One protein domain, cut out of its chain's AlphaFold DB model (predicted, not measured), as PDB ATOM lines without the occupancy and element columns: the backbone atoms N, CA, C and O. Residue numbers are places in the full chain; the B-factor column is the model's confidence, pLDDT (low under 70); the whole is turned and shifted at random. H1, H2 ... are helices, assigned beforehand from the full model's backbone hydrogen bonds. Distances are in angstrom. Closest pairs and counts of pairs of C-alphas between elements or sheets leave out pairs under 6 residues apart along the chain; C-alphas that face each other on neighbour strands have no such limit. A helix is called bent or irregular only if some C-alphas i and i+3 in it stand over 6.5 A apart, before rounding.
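This is residues 124 to 154, 187 to 215 and 236 to 306 of the 311 residues of an uncharacterized protein of Trametes pubescens (UniProt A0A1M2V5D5). The model is a rod of helices built along one long helix, H1, with H3 packed slantwise on its middle stretch and H5 packed on H3. H4 packs on H1 near its first residues, while at the opposite end H7 makes a corner with residues 147 to 151 of H1, and H2 and H6 run side by side near it. The printed part has 131 residues with seven named helices, H1 to H7 in order along the chain, and no named strand; the class is all helix. The whole is only just loose, close to compact, with a radius of gyration of the C-alphas of 17.0 A and spans of 53 by 26 by 25 A.

H1, residues 124 to 152, has a kink of 46 degrees near residue 131 and is irregular, with C-alphas 127 and 130 at 7.2 A. With residues 134 to 145 alone it touches H3, residues 200 to 212, opposite ways at a steep tilt of 45 degrees; the closest C-alphas, of Leu 138 and Glu 205, are 5.9 A apart. With residues 127 to 131 alone it touches H4, residues 244 to 251, closest at the C-alphas of Glu 128 and Leu 250, 5.1 A. H7, residues 292 to 300, touches H1 about perpendicular, at 81 degrees, closest at the C-alphas of Leu 151 and Ala 297, 6.9 A. H3 also touches H5, residues 262 to 280, opposite ways at a shallow tilt of 34 degrees, only just short of steep; the closest C-alphas, of Val 204 and Ala 274, are 5.4 A apart. H2, residues 187 to 197, and H6, residues 282 to 290, only just touch, with 3 pairs of C-alphas within 8 A, the closest those of Leu 194 and Asp 284, 6.6 A. H2 and H5 are among the pairs that are apart. Every O i to N i+4 pair is within hydrogen-bond range in H2 to H7; in H1 it is 23 of 25.

H1 begins at C-alpha 124, (-1.895, -24.550, 23.036), and is 42.1 A long. H2 is 15.5 A, H3 18.6 A, H4 10.4 A and H5 27.1 A long. H6 and H7 are 12.3 A each, and H7 ends at C-alpha 300, (26.800, -50.023, 1.674).

The two C-alphas farthest apart, of Glu 258 and Glu 300, are 55.4 A apart. Residues 155 to 186 and 216 to 235 are not printed; the gaps between C-alphas are 13.6 A and 17.4 A. Of the links that are printed whole, none is long. The mean pLDDT of the printed part is 77.6, and 39 residues are under 70, among them 236 to 245 and 251 to 263.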
ATOM      1  N   ALA A 124      -2.157 -23.243  22.442       73.94
ATOM      2  CA  ALA A 124      -1.895 -24.550  23.036       73.94
ATOM      3  C   ALA A 124      -0.615 -25.144  22.441       73.94
ATOM      4  O   ALA A 124       0.319 -25.419  23.179       73.94
ATOM      5  N   LEU A 125      -0.485 -25.178  21.110       74.31
ATOM      6  CA  LEU A 125       0.721 -25.687  20.447       74.31
ATOM      7  C   LEU A 125       2.002 -24.949  20.883       74.31
ATOM      8  O   LEU A 125       3.049 -25.562  21.085       74.31
ATOM      9  N   ARG A 126       1.930 -23.624  21.073       78.50
ATOM     10  CA  ARG A 126       3.047 -22.837  21.619       78.50
ATOM     11  C   ARG A 126       3.368 -23.203  23.068       78.50
ATOM     12  O   ARG A 126       4.549 -23.212  23.411       78.50
ATOM     13  N   ALA A 127       2.364 -23.493  23.893       75.81
ATOM     14  CA  ALA A 127       2.570 -23.971  25.260       75.81
ATOM     15  C   ALA A 127       3.260 -25.345  25.277       75.81
ATOM     16  O   ALA A 127       4.189 -25.545  26.047       75.81
ATOM     17  N   GLU A 128       2.908 -26.241  24.351       78.81
ATOM     18  CA  GLU A 128       3.519 -27.575  24.260       78.81
ATOM     19  C   GLU A 128       4.883 -27.592  23.554       78.81
ATOM     20  O   GLU A 128       5.576 -28.609  23.547       78.81
ATOM     21  N   SER A 129       5.291 -26.484  22.929       79.12
ATOM     22  CA  SER A 129       6.481 -26.447  22.070       79.12
ATOM     23  C   SER A 129       7.778 -26.854  22.780       79.12
ATOM     24  O   SER A 129       8.663 -27.406  22.129       79.12
ATOM     25  N   ALA A 130       7.898 -26.631  24.093       77.25
ATOM     26  CA  ALA A 130       9.042 -27.086  24.886       77.25
ATOM     27  C   ALA A 130       9.105 -28.621  24.950       77.25
ATOM     28  O   ALA A 130      10.140 -29.211  24.640       77.25
ATOM     29  N   ALA A 131       7.974 -29.268  25.244       81.31
ATOM     30  CA  ALA A 131       7.856 -30.722  25.271       81.31
ATOM     31  C   ALA A 131       8.162 -31.336  23.893       81.31
ATOM     32  O   ALA A 131       8.991 -32.237  23.773       81.31
ATOM     33  N   TRP A 132       7.582 -30.779  22.824       83.31
ATOM     34  CA  TRP A 132       7.845 -31.229  21.452       83.31
ATOM     35  C   TRP A 132       9.302 -31.029  21.024       83.31
ATOM     36  O   TRP A 132       9.863 -31.879  20.332       83.31
ATOM     37  N   ARG A 133       9.955 -29.947  21.462       86.75
ATOM     38  CA  ARG A 133      11.384 -29.721  21.205       86.75
ATOM     39  C   ARG A 133      12.263 -30.809  21.803       86.75
ATOM     40  O   ARG A 133      13.158 -31.280  21.108       86.75
ATOM     41  N   ALA A 134      11.996 -31.237  23.037       85.69
ATOM     42  CA  ALA A 134      12.749 -32.321  23.671       85.69
ATOM     43  C   ALA A 134      12.682 -33.616  22.843       85.69
ATOM     44  O   ALA A 134      13.698 -34.278  22.635       85.69
ATOM     45  N   VAL A 135      11.504 -33.937  22.301       86.25
ATOM     46  CA  VAL A 135      11.290 -35.111  21.438       86.25
ATOM     47  C   VAL A 135      12.063 -34.993  20.130       86.25
ATOM     48  O   VAL A 135      12.733 -35.937  19.717       86.25
ATOM     49  N   VAL A 136      11.996 -33.828  19.480       88.88
ATOM     50  CA  VAL A 136      12.736 -33.569  18.237       88.88
ATOM     51  C   VAL A 136      14.242 -33.681  18.472       88.88
ATOM     52  O   VAL A 136      14.929 -34.338  17.692       88.88
ATOM     53  N   HIS A 137      14.751 -33.098  19.560       90.81
ATOM     54  CA  HIS A 137      16.158 -33.203  19.945       90.81
ATOM     55  C   HIS A 137      16.569 -34.658  20.195       90.81
ATOM     56  O   HIS A 137      17.590 -35.092  19.666       90.81
ATOM     57  N   LEU A 138      15.766 -35.433  20.933       90.06
ATOM     58  CA  LEU A 138      16.046 -36.846  21.193       90.06
ATOM     59  C   LEU A 138      16.105 -37.659  19.894       90.06
ATOM     60  O   LEU A 138      17.036 -38.435  19.702       90.06
ATOM     61  N   ASN A 139      15.141 -37.464  18.992       89.94
ATOM     62  CA  ASN A 139      15.105 -38.170  17.712       89.94
ATOM     63  C   ASN A 139      16.311 -37.822  16.835       89.94
ATOM     64  O   ASN A 139      16.929 -38.718  16.260       89.94
ATOM     65  N   LEU A 140      16.678 -36.540  16.770       91.19
ATOM     66  CA  LEU A 140      17.859 -36.089  16.038       91.19
ATOM     67  C   LEU A 140      19.133 -36.736  16.590       91.19
ATOM     68  O   LEU A 140      19.917 -37.310  15.837       91.19
ATOM     69  N   VAL A 141      19.325 -36.670  17.907       91.00
ATOM     70  CA  VAL A 141      20.497 -37.233  18.584       91.00
ATOM     71  C   VAL A 141      20.588 -38.743  18.377       91.00
ATOM     72  O   VAL A 141      21.655 -39.240  18.025       91.00
ATOM     73  N   ARG A 142      19.473 -39.467  18.527       87.19
ATOM     74  CA  ARG A 142      19.408 -40.912  18.270       87.19
ATOM     75  C   ARG A 142      19.794 -41.255  16.843       87.19
ATOM     76  O   ARG A 142      20.571 -42.180  16.640       87.19
ATOM     77  N   ALA A 143      19.281 -40.516  15.862       86.81
ATOM     78  CA  ALA A 143      19.628 -40.737  14.463       86.81
ATOM     79  C   ALA A 143      21.133 -40.531  14.224       86.81
ATOM     80  O   ALA A 143      21.775 -41.361  13.584       86.81
ATOM     81  N   VAL A 144      21.714 -39.468  14.789       88.94
ATOM     82  CA  VAL A 144      23.154 -39.186  14.689       88.94
ATOM     83  C   VAL A 144      23.995 -40.276  15.355       88.94
ATOM     84  O   VAL A 144      24.920 -40.797  14.732       88.94
ATOM     85  N   ASN A 145      23.664 -40.668  16.586       88.88
ATOM     86  CA  ASN A 145      24.388 -41.716  17.305       88.88
ATOM     87  C   ASN A 145      24.255 -43.079  16.617       88.88
ATOM     88  O   ASN A 145      25.247 -43.797  16.510       88.88
ATOM     89  N   PHE A 146      23.076 -43.397  16.077       85.00
ATOM     90  CA  PHE A 146      22.850 -44.594  15.272       85.00
ATOM     91  C   PHE A 146      23.749 -44.622  14.033       85.00
ATOM     92  O   PHE A 146      24.428 -45.617  13.796       85.00
ATOM     93  N   MET A 147      23.809 -43.524  13.270       83.75
ATOM     94  CA  MET A 147      24.703 -43.431  12.112       83.75
ATOM     95  C   MET A 147      26.164 -43.633  12.520       83.75
ATOM     96  O   MET A 147      26.873 -44.411  11.890       83.75
ATOM     97  N   LEU A 148      26.610 -42.994  13.603       84.38
ATOM     98  CA  LEU A 148      27.967 -43.179  14.121       84.38
ATOM     99  C   LEU A 148      28.245 -44.629  14.537       84.38
ATOM    100  O   LEU A 148      29.351 -45.122  14.313       84.38
ATOM    101  N   ASP A 149      27.269 -45.316  15.129       83.56
ATOM    102  CA  ASP A 149      27.393 -46.720  15.522       83.56
ATOM    103  C   ASP A 149      27.486 -47.656  14.318       83.56
ATOM    104  O   ASP A 149      28.335 -48.546  14.323       83.56
ATOM    105  N   VAL A 150      26.668 -47.442  13.284       81.94
ATOM    106  CA  VAL A 150      26.734 -48.204  12.027       81.94
ATOM    107  C   VAL A 150      28.104 -48.026  11.376       81.94
ATOM    108  O   VAL A 150      28.781 -49.005  11.091       81.94
ATOM    109  N   LEU A 151      28.569 -46.781  11.250       76.56
ATOM    110  CA  LEU A 151      29.862 -46.463  10.637       76.56
ATOM    111  C   LEU A 151      31.063 -46.985  11.437       76.56
ATOM    112  O   LEU A 151      32.156 -47.116  10.894       76.56
ATOM    113  N   THR A 152      30.887 -47.255  12.734       75.69
ATOM    114  CA  THR A 152      31.959 -47.764  13.601       75.69
ATOM    115  C   THR A 152      31.890 -49.282  13.813       75.69
ATOM    116  O   THR A 152      32.810 -49.850  14.406       75.69
ATOM    117  N   GLN A 153      30.829 -49.962  13.368       69.25
ATOM    118  CA  GLN A 153      30.740 -51.412  13.498       69.25
ATOM    119  C   GLN A 153      31.707 -52.095  12.518       69.25
ATOM    120  O   GLN A 153      31.651 -51.843  11.317       69.25
ATOM    121  N   PRO A 154      32.596 -52.985  12.994       52.28
ATOM    122  CA  PRO A 154      33.382 -53.824  12.101       52.28
ATOM    123  C   PRO A 154      32.435 -54.817  11.410       52.28
ATOM    124  O   PRO A 154      31.888 -55.696  12.072       52.28
ATOM    125  N   PRO A 187      39.044 -42.548   5.106       54.50
ATOM    126  CA  PRO A 187      37.810 -42.492   5.921       54.50
ATOM    127  C   PRO A 187      38.043 -42.549   7.451       54.50
ATOM    128  O   PRO A 187      37.186 -42.145   8.236       54.50
ATOM    129  N   ASN A 188      39.212 -43.014   7.914       58.81
ATOM    130  CA  ASN A 188      39.414 -43.359   9.330       58.81
ATOM    131  C   ASN A 188      39.783 -42.180  10.248       58.81
ATOM    132  O   ASN A 188      39.481 -42.226  11.439       58.81
ATOM    133  N   SER A 189      40.501 -41.156   9.780       69.94
ATOM    134  CA  SER A 189      40.836 -39.970  10.598       69.94
ATOM    135  C   SER A 189      39.622 -39.073  10.794       69.94
ATOM    136  O   SER A 189      39.350 -38.661  11.921       69.94
ATOM    137  N   ASP A 190      38.868 -38.842   9.723       76.69
ATOM    138  CA  ASP A 190      37.705 -37.961   9.737       76.69
ATOM    139  C   ASP A 190      36.554 -38.573  10.530       76.69
ATOM    140  O   ASP A 190      35.982 -37.896  11.378       76.69
ATOM    141  N   LEU A 191      36.287 -39.876  10.378       77.19
ATOM    142  CA  LEU A 191      35.286 -40.563  11.197       77.19
ATOM    143  C   LEU A 191      35.678 -40.595  12.681       77.19
ATOM    144  O   LEU A 191      34.836 -40.358  13.545       77.19
ATOM    145  N   ARG A 192      36.958 -40.837  13.008       81.56
ATOM    146  CA  ARG A 192      37.440 -40.773  14.401       81.56
ATOM    147  C   ARG A 192      37.301 -39.368  14.980       81.56
ATOM    148  O   ARG A 192      36.861 -39.228  16.118       81.56
ATOM    149  N   ARG A 193      37.639 -38.339  14.201       87.88
ATOM    150  CA  ARG A 193      37.465 -36.936  14.585       87.88
ATOM    151  C   ARG A 193      35.990 -36.611  14.821       87.88
ATOM    152  O   ARG A 193      35.672 -36.058  15.868       87.88
ATOM    153  N   LEU A 194      35.102 -36.995  13.904       85.62
ATOM    154  CA  LEU A 194      33.656 -36.797  14.029       85.62
ATOM    155  C   LEU A 194      33.091 -37.541  15.241       85.62
ATOM    156  O   LEU A 194      32.308 -36.977  15.992       85.62
ATOM    157  N   LYS A 195      33.545 -38.769  15.509       85.00
ATOM    158  CA  LYS A 195      33.142 -39.530  16.699       85.00
ATOM    159  C   LYS A 195      33.555 -38.844  18.001       85.00
ATOM    160  O   LYS A 195      32.788 -38.855  18.958       85.00
ATOM    161  N   LEU A 196      34.752 -38.257  18.052       87.12
ATOM    162  CA  LEU A 196      35.200 -37.489  19.216       87.12
ATOM    163  C   LEU A 196      34.380 -36.204  19.374       87.12
ATOM    164  O   LEU A 196      33.890 -35.934  20.469       87.12
ATOM    165  N   ALA A 197      34.173 -35.465  18.282       87.81
ATOM    166  CA  ALA A 197      33.425 -34.209  18.275       87.81
ATOM    167  C   ALA A 197      31.938 -34.391  18.632       87.81
ATOM    168  O   ALA A 197      31.368 -33.579  19.353       87.81
ATOM    169  N   LEU A 198      31.324 -35.490  18.186       91.31
ATOM    170  CA  LEU A 198      29.915 -35.818  18.424       91.31
ATOM    171  C   LEU A 198      29.694 -36.697  19.665       91.31
ATOM    172  O   LEU A 198      28.553 -36.997  20.008       91.31
ATOM    173  N   SER A 199      30.755 -37.078  20.385       90.00
ATOM    174  CA  SER A 199      30.643 -37.834  21.641       90.00
ATOM    175  C   SER A 199      29.725 -37.194  22.697       90.00
ATOM    176  O   SER A 199      28.997 -37.953  23.348       90.00
ATOM    177  N   PRO A 200      29.643 -35.850  22.841       92.31
ATOM    178  CA  PRO A 200      28.733 -35.221  23.798       92.31
ATOM    179  C   PRO A 200      27.254 -35.514  23.514       92.31
ATOM    180  O   PRO A 200      26.439 -35.517  24.436       92.31
ATOM    181  N   LEU A 201      26.892 -35.833  22.265       91.69
ATOM    182  CA  LEU A 201      25.511 -36.150  21.899       91.69
ATOM    183  C   LEU A 201      25.006 -37.427  22.574       91.69
ATOM    184  O   LEU A 201      23.815 -37.537  22.841       91.69
ATOM    185  N   ARG A 202      25.881 -38.375  22.934       90.06
ATOM    186  CA  ARG A 202      25.473 -39.549  23.727       90.06
ATOM    187  C   ARG A 202      24.984 -39.169  25.119       90.06
ATOM    188  O   ARG A 202      24.014 -39.743  25.603       90.06
ATOM    189  N   GLN A 203      25.629 -38.189  25.750       89.56
ATOM    190  CA  GLN A 203      25.200 -37.691  27.054       89.56
ATOM    191  C   GLN A 203      23.824 -37.028  26.952       89.56
ATOM    192  O   GLN A 203      22.943 -37.309  27.763       89.56
ATOM    193  N   VAL A 204      23.621 -36.209  25.916       90.88
ATOM    194  CA  VAL A 204      22.326 -35.575  25.630       90.88
ATOM    195  C   VAL A 204      21.238 -36.623  25.398       90.88
ATOM    196  O   VAL A 204      20.136 -36.485  25.926       90.88
ATOM    197  N   GLU A 205      21.547 -37.694  24.664       89.94
ATOM    198  CA  GLU A 205      20.612 -38.797  24.441       89.94
ATOM    199  C   GLU A 205      20.146 -39.416  25.756       89.94
ATOM    200  O   GLU A 205      18.946 -39.569  25.964       89.94
ATOM    201  N   MET A 206      21.082 -39.748  26.650       86.88
ATOM    202  CA  MET A 206      20.767 -40.375  27.934       86.88
ATOM    203  C   MET A 206      19.902 -39.469  28.810       86.88
ATOM    204  O   MET A 206      18.926 -39.938  29.394       86.88
ATOM    205  N   ILE A 207      20.233 -38.177  28.879       87.69
ATOM    206  CA  ILE A 207      19.482 -37.188  29.662       87.69
ATOM    207  C   ILE A 207      18.055 -37.060  29.117       87.69
ATOM    208  O   ILE A 207      17.087 -37.242  29.855       87.69
ATOM    209  N   LEU A 208      17.902 -36.828  27.810       86.00
ATOM    210  CA  LEU A 208      16.584 -36.677  27.190       86.00
ATOM    211  C   LEU A 208      15.769 -37.975  27.243       86.00
ATOM    212  O   LEU A 208      14.566 -37.933  27.487       86.00
ATOM    213  N   ALA A 209      16.406 -39.132  27.052       83.88
ATOM    214  CA  ALA A 209      15.743 -40.427  27.138       83.88
ATOM    215  C   ALA A 209      15.249 -40.715  28.558       83.88
ATOM    216  O   ALA A 209      14.142 -41.226  28.696       83.88
ATOM    217  N   ARG A 210      16.020 -40.355  29.591       82.44
ATOM    218  CA  ARG A 210      15.622 -40.497  30.998       82.44
ATOM    219  C   ARG A 210      14.434 -39.608  31.349       82.44
ATOM    220  O   ARG A 210      13.558 -40.031  32.088       82.44
ATOM    221  N   HIS A 211      14.398 -38.390  30.818       78.00
ATOM    222  CA  HIS A 211      13.319 -37.445  31.106       78.00
ATOM    223  C   HIS A 211      12.037 -37.744  30.322       78.00
ATOM    224  O   HIS A 211      10.940 -37.528  30.828       78.00
ATOM    225  N   LEU A 212      12.144 -38.258  29.094       77.62
ATOM    226  CA  LEU A 212      10.987 -38.576  28.242       77.62
ATOM    227  C   LEU A 212      10.451 -40.002  28.449       77.62
ATOM    228  O   LEU A 212       9.266 -40.252  28.221       77.62
ATOM    229  N   SER A 213      11.299 -40.930  28.894       72.62
ATOM    230  CA  SER A 213      10.884 -42.266  29.326       72.62
ATOM    231  C   SER A 213      10.554 -42.192  30.810       72.62
ATOM    232  O   SER A 213      11.450 -42.195  31.645       72.62
ATOM    233  N   ALA A 214       9.271 -42.100  31.153       53.56
ATOM    234  CA  ALA A 214       8.855 -42.223  32.543       53.56
ATOM    235  C   ALA A 214       9.196 -43.634  33.059       53.56
ATOM    236  O   ALA A 214       8.446 -44.584  32.819       53.56
ATOM    237  N   ASP A 215      10.332 -43.767  33.746       45.84
ATOM    238  CA  ASP A 215      10.585 -44.858  34.684       45.84
ATOM    239  C   ASP A 215       9.835 -44.498  35.970       45.84
ATOM    240  O   ASP A 215      10.363 -43.873  36.888       45.84
ATOM    241  N   GLY A 236      15.484 -47.173  17.064       55.25
ATOM    242  CA  GLY A 236      14.447 -47.708  17.945       55.25
ATOM    243  C   GLY A 236      13.353 -46.678  18.224       55.25
ATOM    244  O   GLY A 236      13.646 -45.521  18.542       55.25
ATOM    245  N   GLU A 237      12.098 -47.105  18.104       55.66
ATOM    246  CA  GLU A 237      10.929 -46.254  18.312       55.66
ATOM    247  C   GLU A 237      10.886 -45.736  19.763       55.66
ATOM    248  O   GLU A 237      11.040 -46.494  20.723       55.66
ATOM    249  N   VAL A 238      10.725 -44.418  19.937       59.38
ATOM    250  CA  VAL A 238      10.569 -43.791  21.259       59.38
ATOM    251  C   VAL A 238       9.101 -43.890  21.655       59.38
ATOM    252  O   VAL A 238       8.258 -43.202  21.083       59.38
ATOM    253  N   THR A 239       8.790 -44.676  22.681       60.00
ATOM    254  CA  THR A 239       7.477 -44.590  23.327       60.00
ATOM    255  C   THR A 239       7.525 -43.513  24.406       60.00
ATOM    256  O   THR A 239       8.125 -43.683  25.464       60.00
ATOM    257  N   ILE A 240       6.905 -42.365  24.131       59.91
ATOM    258  CA  ILE A 240       6.738 -41.314  25.137       59.91
ATOM    259  C   ILE A 240       5.568 -41.729  26.019       59.91
ATOM    260  O   ILE A 240       4.413 -41.727  25.588       59.91
ATOM    261  N   ARG A 241       5.854 -42.094  27.266       61.75
ATOM    262  CA  ARG A 241       4.800 -42.268  28.265       61.75
ATOM    263  C   ARG A 241       4.431 -40.883  28.774       61.75
ATOM    264  O   ARG A 241       5.302 -40.152  29.234       61.75
ATOM    265  N   GLY A 242       3.151 -40.516  28.680       58.62
ATOM    266  CA  GLY A 242       2.602 -39.232  29.143       58.62
ATOM    267  C   GLY A 242       2.599 -39.082  30.671       58.62
ATOM    268  O   GLY A 242       1.558 -38.792  31.259       58.62
ATOM    269  N   GLY A 243       3.742 -39.345  31.304       64.75
ATOM    270  CA  GLY A 243       3.961 -39.296  32.740       64.75
ATOM    271  C   GLY A 243       4.167 -37.878  33.266       64.75
ATOM    272  O   GLY A 243       3.917 -36.875  32.589       64.75
ATOM    273  N   HIS A 244       4.626 -37.805  34.511       61.06
ATOM    274  CA  HIS A 244       4.810 -36.567  35.264       61.06
ATOM    275  C   HIS A 244       5.783 -35.581  34.585       61.06
ATOM    276  O   HIS A 244       5.546 -34.376  34.627       61.06
ATOM    277  N   THR A 245       6.814 -36.067  33.886       66.69
ATOM    278  CA  THR A 245       7.783 -35.233  33.154       66.69
ATOM    279  C   THR A 245       7.170 -34.553  31.935       66.69
ATOM    280  O   THR A 245       7.303 -33.343  31.775       66.69
ATOM    281  N   TRP A 246       6.424 -35.290  31.105       71.06
ATOM    282  CA  TRP A 246       5.707 -34.720  29.959       71.06
ATOM    283  C   TRP A 246       4.709 -33.650  30.413       71.06
ATOM    284  O   TRP A 246       4.645 -32.571  29.831       71.06
ATOM    285  N   ARG A 247       3.982 -33.904  31.510       69.75
ATOM    286  CA  ARG A 247       3.080 -32.913  32.122       69.75
ATOM    287  C   ARG A 247       3.823 -31.689  32.660       69.75
ATOM    288  O   ARG A 247       3.352 -30.577  32.442       69.75
ATOM    289  N   ALA A 248       4.984 -31.869  33.288       69.75
ATOM    290  CA  ALA A 248       5.814 -30.759  33.752       69.75
ATOM    291  C   ALA A 248       6.316 -29.887  32.584       69.75
ATOM    292  O   ALA A 248       6.276 -28.662  32.673       69.75
ATOM    293  N   LEU A 249       6.700 -30.497  31.458       67.88
ATOM    294  CA  LEU A 249       7.099 -29.770  30.245       67.88
ATOM    295  C   LEU A 249       5.937 -29.018  29.586       67.88
ATOM    296  O   LEU A 249       6.141 -27.949  29.014       67.88
ATOM    297  N   LEU A 250       4.714 -29.545  29.685       70.50
ATOM    298  CA  LEU A 250       3.499 -28.872  29.213       70.50
ATOM    299  C   LEU A 250       3.101 -27.681  30.105       70.50
ATOM    300  O   LEU A 250       2.560 -26.692  29.610       70.50
ATOM    301  N   GLN A 251       3.359 -27.769  31.413       66.50
ATOM    302  CA  GLN A 251       2.956 -26.772  32.415       66.50
ATOM    303  C   GLN A 251       4.031 -25.717  32.710       66.50
ATOM    304  O   GLN A 251       3.739 -24.725  33.374       66.50
ATOM    305  N   GLN A 252       5.240 -25.868  32.156       63.28
ATOM    306  CA  GLN A 252       6.402 -24.998  32.388       63.28
ATOM    307  C   GLN A 252       6.124 -23.494  32.188       63.28
ATOM    308  O   GLN A 252       6.836 -22.660  32.736       63.28
ATOM    309  N   LYS A 253       5.102 -23.132  31.399       57.72
ATOM    310  CA  LYS A 253       4.732 -21.739  31.108       57.72
ATOM    311  C   LYS A 253       3.494 -21.231  31.864       57.72
ATOM    312  O   LYS A 253       3.155 -20.060  31.718       57.72
ATOM    313  N   GLN A 254       2.781 -22.099  32.586       56.25
ATOM    314  CA  GLN A 254       1.563 -21.743  33.328       56.25
ATOM    315  C   GLN A 254       1.810 -21.521  34.825       56.25
ATOM    316  O   GLN A 254       1.059 -20.763  35.435       56.25
ATOM    317  N   GLU A 255       2.845 -22.133  35.401       55.91
ATOM    318  CA  GLU A 255       3.177 -21.971  36.819       55.91
ATOM    319  C   GLU A 255       3.870 -20.616  37.083       55.91
ATOM    320  O   GLU A 255       4.846 -20.289  36.398       55.91
ATOM    321  N   PRO A 256       3.395 -19.810  38.054       54.66
ATOM    322  CA  PRO A 256       4.137 -18.649  38.539       54.66
ATOM    323  C   PRO A 256       5.463 -19.101  39.172       54.66
ATOM    324  O   PRO A 256       5.525 -20.151  39.810       54.66
ATOM    325  N   GLU A 257       6.528 -18.307  39.005       55.41
ATOM    326  CA  GLU A 257       7.909 -18.667  39.395       55.41
ATOM    327  C   GLU A 257       8.059 -19.150  40.852       55.41
ATOM    328  O   GLU A 257       8.942 -19.950  41.146       55.41
ATOM    329  N   GLU A 258       7.167 -18.737  41.755       56.34
ATOM    330  CA  GLU A 258       7.194 -19.081  43.182       56.34
ATOM    331  C   GLU A 258       6.798 -20.544  43.498       56.34
ATOM    332  O   GLU A 258       7.070 -21.016  44.602       56.34
ATOM    333  N   GLY A 259       6.181 -21.278  42.558       56.25
ATOM    334  CA  GLY A 259       5.668 -22.648  42.763       56.25
ATOM    335  C   GLY A 259       6.510 -23.776  42.154       56.25
ATOM    336  O   GLY A 259       6.162 -24.955  42.273       56.25
ATOM    337  N   ARG A 260       7.620 -23.453  41.483       62.47
ATOM    338  CA  ARG A 260       8.367 -24.431  40.684       62.47
ATOM    339  C   ARG A 260       9.093 -25.433  41.585       62.47
ATOM    340  O   ARG A 260       9.987 -25.087  42.351       62.47
ATOM    341  N   SER A 261       8.721 -26.710  41.489       67.75
ATOM    342  CA  SER A 261       9.450 -27.786  42.173       67.75
ATOM    343  C   SER A 261      10.917 -27.796  41.727       67.75
ATOM    344  O   SER A 261      11.185 -27.718  40.527       67.75
ATOM    345  N   ARG A 262      11.862 -27.995  42.663       69.19
ATOM    346  CA  ARG A 262      13.305 -28.163  42.365       69.19
ATOM    347  C   ARG A 262      13.568 -29.206  41.270       69.19
ATOM    348  O   ARG A 262      14.537 -29.106  40.529       69.19
ATOM    349  N   TYR A 263      12.687 -30.201  41.152       66.38
ATOM    350  CA  TYR A 263      12.741 -31.208  40.095       66.38
ATOM    351  C   TYR A 263      12.425 -30.633  38.698       66.38
ATOM    352  O   TYR A 263      13.077 -30.985  37.720       66.38
ATOM    353  N   SER A 264      11.450 -29.723  38.591       70.06
ATOM    354  CA  SER A 264      11.090 -29.046  37.333       70.06
ATOM    355  C   SER A 264      12.159 -28.049  36.880       70.06
ATOM    356  O   SER A 264      12.337 -27.851  35.679       70.06
ATOM    357  N   GLU A 265      12.865 -27.433  37.827       72.00
ATOM    358  CA  GLU A 265      13.966 -26.513  37.543       72.00
ATOM    359  C   GLU A 265      15.177 -27.253  36.955       72.00
ATOM    360  O   GLU A 265      15.653 -26.875  35.888       72.00
ATOM    361  N   GLY A 266      15.580 -28.382  37.554       80.69
ATOM    362  CA  GLY A 266      16.643 -29.233  37.001       80.69
ATOM    363  C   GLY A 266      16.314 -29.795  35.613       80.69
ATOM    364  O   GLY A 266      17.182 -29.850  34.749       80.69
ATOM    365  N   LEU A 267      15.048 -30.140  35.354       79.62
ATOM    366  CA  LEU A 267      14.602 -30.578  34.025       79.62
ATOM    367  C   LEU A 267      14.744 -29.474  32.963       79.62
ATOM    368  O   LEU A 267      15.107 -29.755  31.821       79.62
ATOM    369  N   ALA A 268      14.432 -28.227  33.322       81.44
ATOM    370  CA  ALA A 268      14.570 -27.096  32.412       81.44
ATOM    371  C   ALA A 268      16.045 -26.819  32.088       81.44
ATOM    372  O   ALA A 268      16.379 -26.664  30.914       81.44
ATOM    373  N   ASP A 269      16.912 -26.844  33.103       85.94
ATOM    374  CA  ASP A 269      18.360 -26.680  32.935       85.94
ATOM    375  C   ASP A 269      18.959 -27.802  32.071       85.94
ATOM    376  O   ASP A 269      19.654 -27.539  31.093       85.94
ATOM    377  N   ASP A 270      18.593 -29.061  32.326       87.00
ATOM    378  CA  ASP A 270      19.018 -30.210  31.516       87.00
ATOM    379  C   ASP A 270      18.608 -30.074  30.040       87.00
ATOM    380  O   ASP A 270      19.366 -30.428  29.131       87.00
ATOM    381  N   MET A 271      17.411 -29.544  29.772       85.75
ATOM    382  CA  MET A 271      16.942 -29.289  28.410       85.75
ATOM    383  C   MET A 271      17.670 -28.132  27.724       85.75
ATOM    384  O   MET A 271      17.920 -28.192  26.514       85.75
ATOM    385  N   GLU A 272      17.995 -27.076  28.463       88.38
ATOM    386  CA  GLU A 272      18.789 -25.957  27.958       88.38
ATOM    387  C   GLU A 272      20.224 -26.400  27.674       88.38
ATOM    388  O   GLU A 272      20.726 -26.172  26.573       88.38
ATOM    389  N   ASN A 273      20.834 -27.159  28.582       90.44
ATOM    390  CA  ASN A 273      22.138 -27.788  28.400       90.44
ATOM    391  C   ASN A 273      22.158 -28.704  27.167       90.44
ATOM    392  O   ASN A 273      23.050 -28.591  26.324       90.44
ATOM    393  N   ALA A 274      21.134 -29.546  26.985       90.56
ATOM    394  CA  ALA A 274      20.976 -30.362  25.781       90.56
ATOM    395  C   ALA A 274      20.945 -29.511  24.500       90.56
ATOM    396  O   ALA A 274      21.555 -29.871  23.492       90.56
ATOM    397  N   ARG A 275      20.258 -28.364  24.535       91.50
ATOM    398  CA  ARG A 275      20.202 -27.426  23.410       91.50
ATOM    399  C   ARG A 275      21.561 -26.782  23.135       91.50
ATOM    400  O   ARG A 275      21.938 -26.705  21.970       91.50
ATOM    401  N   PHE A 276      22.283 -26.335  24.160       93.94
ATOM    402  CA  PHE A 276      23.613 -25.740  23.995       93.94
ATOM    403  C   PHE A 276      24.605 -26.730  23.382       93.94
ATOM    404  O   PHE A 276      25.332 -26.381  22.455       93.94
ATOM    405  N   VAL A 277      24.587 -27.986  23.836       93.81
ATOM    406  CA  VAL A 277      25.433 -29.043  23.267       93.81
ATOM    407  C   VAL A 277      25.058 -29.327  21.809       93.81
ATOM    408  O   VAL A 277      25.941 -29.460  20.963       93.81
ATOM    409  N   LEU A 278      23.763 -29.372  21.484       92.69
ATOM    410  CA  LEU A 278      23.311 -29.550  20.101       92.69
ATOM    411  C   LEU A 278      23.742 -28.406  19.182       92.69
ATOM    412  O   LEU A 278      24.130 -28.659  18.043       92.69
ATOM    413  N   ASP A 279      23.688 -27.169  19.670       94.44
ATOM    414  CA  ASP A 279      24.131 -25.997  18.915       94.44
ATOM    415  C   ASP A 279      25.648 -26.029  18.677       94.44
ATOM    416  O   ASP A 279      26.103 -25.823  17.552       94.44
ATOM    417  N   ALA A 280      26.425 -26.416  19.694       94.25
ATOM    418  CA  ALA A 280      27.872 -26.584  19.584       94.25
ATOM    419  C   ALA A 280      28.268 -27.684  18.580       94.25
ATOM    420  O   ALA A 280      29.194 -27.499  17.794       94.25
ATOM    421  N   CYS A 281      27.545 -28.809  18.554       93.81
ATOM    422  CA  CYS A 281      27.809 -29.919  17.633       93.81
ATOM    423  C   CYS A 281      27.196 -29.721  16.234       93.81
ATOM    424  O   CYS A 281      27.410 -30.554  15.350       93.81
ATOM    425  N   ARG A 282      26.425 -28.650  15.995       93.75
ATOM    426  CA  ARG A 282      25.654 -28.450  14.754       93.75
ATOM    427  C   ARG A 282      26.519 -28.544  13.500       93.75
ATOM    428  O   ARG A 282      26.123 -29.187  12.528       93.75
ATOM    429  N   THR A 283      27.675 -27.885  13.497       93.56
ATOM    430  CA  THR A 283      28.580 -27.872  12.339       93.56
ATOM    431  C   THR A 283      29.128 -29.259  12.037       93.56
ATOM    432  O   THR A 283      29.200 -29.637  10.871       93.56
ATOM    433  N   ASP A 284      29.444 -30.036  13.072       91.62
ATOM    434  CA  ASP A 284      29.981 -31.387  12.929       91.62
ATOM    435  C   ASP A 284      28.907 -32.380  12.469       91.62
ATOM    436  O   ASP A 284      29.184 -33.226  11.621       91.62
ATOM    437  N   VAL A 285      27.660 -32.240  12.941       91.81
ATOM    438  CA  VAL A 285      26.519 -33.037  12.454       91.81
ATOM    439  C   VAL A 285      26.285 -32.788  10.963       91.81
ATOM    440  O   VAL A 285      26.134 -33.736  10.191       91.81
ATOM    441  N   VAL A 286      26.299 -31.522  10.532       92.00
ATOM    442  CA  VAL A 286      26.143 -31.159   9.113       92.00
ATOM    443  C   VAL A 286      27.330 -31.654   8.283       92.00
ATOM    444  O   VAL A 286      27.126 -32.192   7.193       92.00
ATOM    445  N   ALA A 287      28.559 -31.520   8.789       89.75
ATOM    446  CA  ALA A 287      29.762 -32.002   8.116       89.75
ATOM    447  C   ALA A 287      29.752 -33.530   7.944       89.75
ATOM    448  O   ALA A 287      30.085 -34.028   6.871       89.75
ATOM    449  N   MET A 288      29.311 -34.268   8.967       88.50
ATOM    450  CA  MET A 288      29.128 -35.717   8.899       88.50
ATOM    451  C   MET A 288      28.095 -36.093   7.833       88.50
ATOM    452  O   MET A 288      28.378 -36.932   6.983       88.50
ATOM    453  N   TRP A 289      26.920 -35.455   7.852       87.44
ATOM    454  CA  TRP A 289      25.826 -35.768   6.928       87.44
ATOM    455  C   TRP A 289      26.149 -35.433   5.464       87.44
ATOM    456  O   TRP A 289      25.747 -36.156   4.556       87.44
ATOM    457  N   THR A 290      26.894 -34.352   5.227       88.94
ATOM    458  CA  THR A 290      27.263 -33.894   3.874       88.94
ATOM    459  C   THR A 290      28.463 -34.661   3.304       88.94
ATOM    460  O   THR A 290      28.726 -34.587   2.106       88.94
ATOM    461  N   SER A 291      29.209 -35.401   4.134       85.69
ATOM    462  CA  SER A 291      30.401 -36.129   3.695       85.69
ATOM    463  C   SER A 291      30.039 -37.264   2.721       85.69
ATOM    464  O   SER A 291      29.354 -38.216   3.115       85.69
ATOM    465  N   PRO A 292      30.545 -37.244   1.469       81.62
ATOM    466  CA  PRO A 292      30.256 -38.288   0.483       81.62
ATOM    467  C   PRO A 292      30.730 -39.676   0.925       81.62
ATOM    468  O   PRO A 292      30.103 -40.678   0.590       81.62
ATOM    469  N   ALA A 293      31.818 -39.735   1.701       79.50
ATOM    470  CA  ALA A 293      32.357 -40.979   2.243       79.50
ATOM    471  C   ALA A 293      31.411 -41.602   3.281       79.50
ATOM    472  O   ALA A 293      31.178 -42.808   3.254       79.50
ATOM    473  N   VAL A 294      30.819 -40.775   4.150       80.00
ATOM    474  CA  VAL A 294      29.825 -41.219   5.138       80.00
ATOM    475  C   VAL A 294      28.560 -41.710   4.437       80.00
ATOM    476  O   VAL A 294      28.069 -42.791   4.745       80.00
ATOM    477  N   GLN A 295      28.064 -40.967   3.447       81.88
ATOM    478  CA  GLN A 295      26.885 -41.373   2.679       81.88
ATOM    479  C   GLN A 295      27.113 -42.660   1.875       81.88
ATOM    480  O   GLN A 295      26.201 -43.474   1.751       81.88
ATOM    481  N   ALA A 296      28.313 -42.859   1.319       78.19
ATOM    482  CA  ALA A 296      28.664 -44.093   0.620       78.19
ATOM    483  C   ALA A 296      28.693 -45.297   1.575       78.19
ATOM    484  O   ALA A 296      28.101 -46.324   1.254       78.19
ATOM    485  N   ALA A 297      29.293 -45.141   2.758       75.69
ATOM    486  CA  ALA A 297      29.327 -46.183   3.782       75.69
ATOM    487  C   ALA A 297      27.925 -46.521   4.329       75.69
ATOM    488  O   ALA A 297      27.589 -47.689   4.490       75.69
ATOM    489  N   LEU A 298      27.062 -45.519   4.543       77.75
ATOM    490  CA  LEU A 298      25.668 -45.753   4.951       77.75
ATOM    491  C   LEU A 298      24.862 -46.504   3.879       77.75
ATOM    492  O   LEU A 298      24.042 -47.356   4.219       77.75
ATOM    493  N   ARG A 299      25.112 -46.219   2.592       79.00
ATOM    494  CA  ARG A 299      24.496 -46.942   1.468       79.00
ATOM    495  C   ARG A 299      24.965 -48.395   1.384       79.00
ATOM    496  O   ARG A 299      24.144 -49.262   1.101       79.00
ATOM    497  N   GLU A 300      26.244 -48.661   1.640       74.62
ATOM    498  CA  GLU A 300      26.800 -50.023   1.674       74.62
ATOM    499  C   GLU A 300      26.174 -50.867   2.795       74.62
ATOM    500  O   GLU A 300      25.809 -52.019   2.574       74.62
ATOM    501  N   GLU A 301      25.940 -50.263   3.962       69.56
ATOM    502  CA  GLU A 301      25.273 -50.901   5.107       69.56
ATOM    503  C   GLU A 301      23.734 -50.970   4.970       69.56
ATOM    504  O   GLU A 301      23.034 -51.454   5.863       69.56
ATOM    505  N   GLY A 302      23.175 -50.508   3.843       65.62
ATOM    506  CA  GLY A 302      21.739 -50.575   3.552       65.62
ATOM    507  C   GLY A 302      20.876 -49.617   4.380       65.62
ATOM    508  O   GLY A 302      19.663 -49.814   4.483       65.62
ATOM    509  N   VAL A 303      21.468 -48.576   4.974       66.44
ATOM    510  CA  VAL A 303      20.736 -47.545   5.716       66.44
ATOM    511  C   VAL A 303      20.184 -46.515   4.723       66.44
ATOM    512  O   VAL A 303      20.809 -45.500   4.422       66.44
ATOM    513  N   LEU A 304      18.987 -46.786   4.200       58.78
ATOM    514  CA  LEU A 304      18.220 -45.859   3.363       58.78
ATOM    515  C   LEU A 304      17.558 -44.793   4.248       58.78
ATOM    516  O   LEU A 304      16.432 -44.955   4.710       58.78
ATOM    517  N   VAL A 305      18.268 -43.700   4.524       57.19
ATOM    518  CA  VAL A 305      17.711 -42.574   5.300       57.19
ATOM    519  C   VAL A 305      16.734 -41.729   4.460       57.19
ATOM    520  O   VAL A 305      15.879 -41.047   5.016       57.19
ATOM    521  N   GLU A 306      16.821 -41.790   3.127       54.00
ATOM    522  CA  GLU A 306      16.035 -40.941   2.213       54.00
ATOM    523  C   GLU A 306      14.565 -41.376   2.034       54.00
ATOM    524  O   GLU A 306      13.749 -40.570   1.597       54.00
TER     525      GLU A 306